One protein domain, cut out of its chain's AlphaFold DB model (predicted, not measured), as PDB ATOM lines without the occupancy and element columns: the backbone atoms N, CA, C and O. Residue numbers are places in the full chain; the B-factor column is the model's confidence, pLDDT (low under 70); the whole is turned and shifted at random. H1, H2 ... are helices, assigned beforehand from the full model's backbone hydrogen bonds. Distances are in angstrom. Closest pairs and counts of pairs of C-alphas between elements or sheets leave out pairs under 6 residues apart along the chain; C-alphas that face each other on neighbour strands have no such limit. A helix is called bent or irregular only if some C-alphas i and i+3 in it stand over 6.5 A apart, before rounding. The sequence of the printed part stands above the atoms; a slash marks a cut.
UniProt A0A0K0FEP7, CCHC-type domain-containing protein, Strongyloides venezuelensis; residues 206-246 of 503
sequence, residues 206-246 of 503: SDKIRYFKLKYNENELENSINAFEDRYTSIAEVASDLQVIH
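This is residues 206 to 246 of the 503 residues of the protein "CCHC-type domain-containing protein" of Strongyloides venezuelensis (UniProt A0A0K0FEP7). The chain makes one open loop with an almost empty middle: from the short H1, residues 211 to 217 run out to the far end, H2 folds back beneath them, and H3 stands across the other end, coming back near H1 to all but close the ring. The contacts are few, and residues 232 to 237, of which 235 to 237 belong to H3, stick out at the turn between H2 and H3. The printed part has 41 residues with three named helices, in the order H1, H2, H3, and no named strand; its class is all helix. It is only just compact, close to loose, with a radius of gyration of the C-alphas of 10.7 A, and it is elongated, with spans of 28 by 18 by 14 A.

H1, residues 206 to 210, and H3, residues 235 to 246, are close but not clearly touching, with 1 pair of C-alphas within 8 A. The closest C-alphas of the two are those of Ser 206 and Asp 241, 7.4 A apart, and their centres are 11.6 A apart. H1 and H2, residues 218 to 229, are only just apart, with their closest C-alphas 8.5 A from each other. H2 and H3 are apart, though they follow each other in the chain. Every O i to N i+4 pair is within hydrogen-bond range in H1 and H3, and in H2 6 of 8 are.

H1 runs from Ser 206, whose C-alpha is at (-18.686, 122.417, 3.762), to Arg 210 and is 6.2 A from first to last C-alpha. After a short link of 7 residues, H2 runs from Glu 218, with its C-alpha at (-28.753, 113.168, -18.210), to Glu 229 and is 17.4 A from first to last C-alpha. H2 is neither bent nor irregular, but only just: C-alphas 219 and 222 are 6.3 A apart. After a tight link of 5 residues, H3 runs from Ile 235 to His 246, whose C-alpha is at (-9.395, 115.229, -1.718), and is 16.1 A from first to last C-alpha.

The two C-alphas farthest apart are those of Asn 219 and Val 244, at 28.9 A, while the first and last printed C-alphas, of Ser 206 and His 246, are 13.0 A apart. The printed part has no cut, and neither of its two links is long. The mean pLDDT of the printed part is 77.9, and one printed residue, Ile 235, is under 70.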
ATOM      1  N   SER A 206     -19.479 123.655   3.735       76.25
ATOM      2  CA  SER A 206     -18.686 122.417   3.762       76.25
ATOM      3  C   SER A 206     -19.536 121.181   4.061       76.25
ATOM      4  O   SER A 206     -19.453 120.183   3.343       76.25
ATOM      5  N   ASP A 207     -20.422 121.244   5.058       80.62
ATOM      6  CA  ASP A 207     -21.338 120.142   5.352       80.62
ATOM      7  C   ASP A 207     -22.323 119.915   4.195       80.62
ATOM      8  O   ASP A 207     -22.520 118.776   3.769       80.62
ATOM      9  N   LYS A 208     -22.889 120.978   3.606       80.75
ATOM     10  CA  LYS A 208     -23.755 120.868   2.422       80.75
ATOM     11  C   LYS A 208     -23.042 120.226   1.235       80.75
ATOM     12  O   LYS A 208     -23.687 119.457   0.528       80.75
ATOM     13  N   ILE A 209     -21.759 120.514   1.019       79.00
ATOM     14  CA  ILE A 209     -20.937 119.896  -0.032       79.00
ATOM     15  C   ILE A 209     -20.701 118.420   0.285       79.00
ATOM     16  O   ILE A 209     -20.884 117.570  -0.580       79.00
ATOM     17  N   ARG A 210     -20.385 118.087   1.542       79.62
ATOM     18  CA  ARG A 210     -20.180 116.700   1.984       79.62
ATOM     19  C   ARG A 210     -21.417 115.826   1.755       79.62
ATOM     20  O   ARG A 210     -21.285 114.642   1.448       79.62
ATOM     21  N   TYR A 211     -22.613 116.394   1.904       81.06
ATOM     22  CA  TYR A 211     -23.876 115.695   1.646       81.06
ATOM     23  C   TYR A 211     -24.397 115.859   0.213       81.06
ATOM     24  O   TYR A 211     -25.394 115.221  -0.140       81.06
ATOM     25  N   PHE A 212     -23.753 116.682  -0.618       82.44
ATOM     26  CA  PHE A 212     -24.173 116.881  -1.997       82.44
ATOM     27  C   PHE A 212     -23.858 115.629  -2.817       82.44
ATOM     28  O   PHE A 212     -22.702 115.267  -3.029       82.44
ATOM     29  N   LYS A 213     -24.905 114.937  -3.271       82.44
ATOM     30  CA  LYS A 213     -24.775 113.789  -4.167       82.44
ATOM     31  C   LYS A 213     -25.022 114.249  -5.594       82.44
ATOM     32  O   LYS A 213     -26.144 114.635  -5.918       82.44
ATOM     33  N   LEU A 214     -23.999 114.146  -6.438       81.88
ATOM     34  CA  LEU A 214     -24.159 114.302  -7.881       81.88
ATOM     35  C   LEU A 214     -25.085 113.199  -8.400       81.88
ATOM     36  O   LEU A 214     -24.829 112.008  -8.208       81.88
ATOM     37  N   LYS A 215     -26.181 113.604  -9.040       84.19
ATOM     38  CA  LYS A 215     -27.042 112.691  -9.786       84.19
ATOM     39  C   LYS A 215     -26.523 112.602 -11.218       84.19
ATOM     40  O   LYS A 215     -26.351 113.621 -11.869       84.19
ATOM     41  N   TYR A 216     -26.294 111.388 -11.710       79.75
ATOM     42  CA  TYR A 216     -25.697 111.146 -13.033       79.75
ATOM     43  C   TYR A 216     -26.721 110.901 -14.155       79.75
ATOM     44  O   TYR A 216     -26.342 110.495 -15.252       79.75
ATOM     45  N   ASN A 217     -28.015 111.120 -13.910       89.31
ATOM     46  CA  ASN A 217     -29.015 111.073 -14.977       89.31
ATOM     47  C   ASN A 217     -28.868 112.303 -15.877       89.31
ATOM     48  O   ASN A 217     -28.676 113.401 -15.370       89.31
ATOM     49  N   GLU A 218     -29.006 112.130 -17.191       78.06
ATOM     50  CA  GLU A 218     -28.753 113.168 -18.210       78.06
ATOM     51  C   GLU A 218     -29.498 114.483 -17.910       78.06
ATOM     52  O   GLU A 218     -28.890 115.546 -17.916       78.06
ATOM     53  N   ASN A 219     -30.761 114.397 -17.480       84.88
ATOM     54  CA  ASN A 219     -31.583 115.566 -17.137       84.88
ATOM     55  C   ASN A 219     -31.367 116.093 -15.699       84.88
ATOM     56  O   ASN A 219     -31.830 117.179 -15.356       84.88
ATOM     57  N   GLU A 220     -30.725 115.327 -14.812       85.19
ATOM     58  CA  GLU A 220     -30.504 115.715 -13.405       85.19
ATOM     59  C   GLU A 220     -29.063 116.165 -13.131       85.19
ATOM     60  O   GLU A 220     -28.822 116.848 -12.134       85.19
ATOM     61  N   LEU A 221     -28.114 115.795 -13.995       79.44
ATOM     62  CA  LEU A 221     -26.708 116.162 -13.871       79.44
ATOM     63  C   LEU A 221     -26.521 117.660 -14.082       79.44
ATOM     64  O   LEU A 221     -25.899 118.304 -13.247       79.44
ATOM     65  N   GLU A 222     -27.121 118.216 -15.132       77.94
ATOM     66  CA  GLU A 222     -27.085 119.655 -15.411       77.94
ATOM     67  C   GLU A 222     -27.683 120.458 -14.247       77.94
ATOM     68  O   GLU A 222     -27.039 121.354 -13.713       77.94
ATOM     69  N   ASN A 223     -28.844 120.039 -13.733       84.62
ATOM     70  CA  ASN A 223     -29.456 120.646 -12.547       84.62
ATOM     71  C   ASN A 223     -28.576 120.529 -11.290       84.62
ATOM     72  O   ASN A 223     -28.561 121.434 -10.458       84.62
ATOM     73  N   SER A 224     -27.840 119.424 -11.136       77.19
ATOM     74  CA  SER A 224     -26.916 119.234 -10.011       77.19
ATOM     75  C   SER A 224     -25.667 120.108 -10.144       77.19
ATOM     76  O   SER A 224     -25.165 120.590  -9.135       77.19
ATOM     77  N   ILE A 225     -25.170 120.321 -11.364       76.62
ATOM     78  CA  ILE A 225     -24.025 121.197 -11.638       76.62
ATOM     79  C   ILE A 225     -24.427 122.658 -11.430       76.62
ATOM     80  O   ILE A 225     -23.752 123.353 -10.680       76.62
ATOM     81  N   ASN A 226     -25.569 123.090 -11.964       79.75
ATOM     82  CA  ASN A 226     -26.060 124.460 -11.788       79.75
ATOM     83  C   ASN A 226     -26.332 124.768 -10.302       79.75
ATOM     84  O   ASN A 226     -25.895 125.786  -9.778       79.75
ATOM     85  N   ALA A 227     -26.946 123.830  -9.566       80.56
ATOM     86  CA  ALA A 227     -27.155 123.973  -8.121       80.56
ATOM     87  C   ALA A 227     -25.853 123.955  -7.295       80.56
ATOM     88  O   ALA A 227     -25.871 124.317  -6.112       80.56
ATOM     89  N   PHE A 228     -24.754 123.468  -7.875       77.19
ATOM     90  CA  PHE A 228     -23.420 123.524  -7.290       77.19
ATOM     91  C   PHE A 228     -22.736 124.856  -7.621       77.19
ATOM     92  O   PHE A 228     -22.146 125.452  -6.726       77.19
ATOM     93  N   GLU A 229     -22.875 125.353  -8.852       75.69
ATOM     94  CA  GLU A 229     -22.341 126.643  -9.306       75.69
ATOM     95  C   GLU A 229     -22.925 127.820  -8.512       75.69
ATOM     96  O   GLU A 229     -22.168 128.633  -7.990       75.69
ATOM     97  N   ASP A 230     -24.239 127.827  -8.264       76.25
ATOM     98  CA  ASP A 230     -24.921 128.862  -7.464       76.25
ATOM     99  C   ASP A 230     -24.401 128.989  -6.017       76.25
ATOM    100  O   ASP A 230     -24.707 129.955  -5.313       76.25
ATOM    101  N   ARG A 231     -23.649 127.999  -5.518       70.31
ATOM    102  CA  ARG A 231     -23.155 127.978  -4.131       70.31
ATOM    103  C   ARG A 231     -21.779 128.595  -3.956       70.31
ATOM    104  O   ARG A 231     -21.397 128.829  -2.811       70.31
ATOM    105  N   TYR A 232     -21.050 128.847  -5.037       73.12
ATOM    106  CA  TYR A 232     -19.692 129.360  -4.968       73.12
ATOM    107  C   TYR A 232     -19.583 130.700  -5.669       73.12
ATOM    108  O   TYR A 232     -19.988 130.861  -6.814       73.12
ATOM    109  N   THR A 233     -18.994 131.671  -4.976       71.94
ATOM    110  CA  THR A 233     -18.794 133.005  -5.552       71.94
ATOM    111  C   THR A 233     -17.542 133.073  -6.417       71.94
ATOM    112  O   THR A 233     -17.422 133.952  -7.270       71.94
ATOM    113  N   SER A 234     -16.611 132.132  -6.227       75.00
ATOM    114  CA  SER A 234     -15.405 132.038  -7.039       75.00
ATOM    115  C   SER A 234     -14.928 130.602  -7.249       75.00
ATOM    116  O   SER A 234     -15.084 129.725  -6.398       75.00
ATOM    117  N   ILE A 235     -14.242 130.394  -8.372       68.50
ATOM    118  CA  ILE A 235     -13.559 129.138  -8.713       68.50
ATOM    119  C   ILE A 235     -12.471 128.795  -7.677       68.50
ATOM    120  O   ILE A 235     -12.217 127.623  -7.407       68.50
ATOM    121  N   ALA A 236     -11.851 129.803  -7.055       70.06
ATOM    122  CA  ALA A 236     -10.824 129.601  -6.033       70.06
ATOM    123  C   ALA A 236     -11.389 128.950  -4.757       70.06
ATOM    124  O   ALA A 236     -10.748 128.068  -4.184       70.06
ATOM    125  N   GLU A 237     -12.602 129.332  -4.342       72.56
ATOM    126  CA  GLU A 237     -13.299 128.702  -3.212       72.56
ATOM    127  C   GLU A 237     -13.621 127.235  -3.513       72.56
ATOM    128  O   GLU A 237     -13.341 126.361  -2.690       72.56
ATOM    129  N   VAL A 238     -14.107 126.950  -4.728       74.12
ATOM    130  CA  VAL A 238     -14.363 125.579  -5.199       74.12
ATOM    131  C   VAL A 238     -13.085 124.745  -5.149       74.12
ATOM    132  O   VAL A 238     -13.084 123.641  -4.607       74.12
ATOM    133  N   ALA A 239     -11.982 125.265  -5.692       72.81
ATOM    134  CA  ALA A 239     -10.708 124.556  -5.737       72.81
ATOM    135  C   ALA A 239     -10.157 124.272  -4.330       72.81
ATOM    136  O   ALA A 239      -9.696 123.161  -4.064       72.81
ATOM    137  N   SER A 240     -10.252 125.244  -3.417       75.56
ATOM    138  CA  SER A 240      -9.840 125.077  -2.019       75.56
ATOM    139  C   SER A 240     -10.656 123.987  -1.318       75.56
ATOM    140  O   SER A 240     -10.085 123.080  -0.707       75.56
ATOM    141  N   ASP A 241     -11.983 124.017  -1.445       74.12
ATOM    142  CA  ASP A 241     -12.859 123.024  -0.817       74.12
ATOM    143  C   ASP A 241     -12.668 121.624  -1.414       74.12
ATOM    144  O   ASP A 241     -12.584 120.635  -0.677       74.12
ATOM    145  N   LEU A 242     -12.521 121.522  -2.740       77.00
ATOM    146  CA  LEU A 242     -12.214 120.257  -3.411       77.00
ATOM    147  C   LEU A 242     -10.862 119.692  -2.965       77.00
ATOM    148  O   LEU A 242     -10.747 118.480  -2.769       77.00
ATOM    149  N   GLN A 243      -9.857 120.541  -2.737       80.00
ATOM    150  CA  GLN A 243      -8.559 120.114  -2.213       80.00
ATOM    151  C   GLN A 243      -8.679 119.550  -0.790       80.00
ATOM    152  O   GLN A 243      -8.056 118.533  -0.469       80.00
ATOM    153  N   VAL A 244      -9.501 120.169   0.066       77.31
ATOM    154  CA  VAL A 244      -9.783 119.664   1.420       77.31
ATOM    155  C   VAL A 244     -10.465 118.297   1.352       77.31
ATOM    156  O   VAL A 244     -10.013 117.355   2.007       77.31
ATOM    157  N   ILE A 245     -11.488 118.151   0.505       74.75
ATOM    158  CA  ILE A 245     -12.204 116.881   0.307       74.75
ATOM    159  C   ILE A 245     -11.262 115.799  -0.228       74.75
ATOM    160  O   ILE A 245     -11.283 114.662   0.251       74.75
ATOM    161  N   HIS A 246     -10.396 116.143  -1.183       75.81
ATOM    162  CA  HIS A 246      -9.395 115.229  -1.718       75.81
ATOM    163  C   HIS A 246      -8.449 114.729  -0.618       75.81
ATOM    164  O   HIS A 246      -8.252 113.521  -0.468       75.81
TER     165      HIS A 246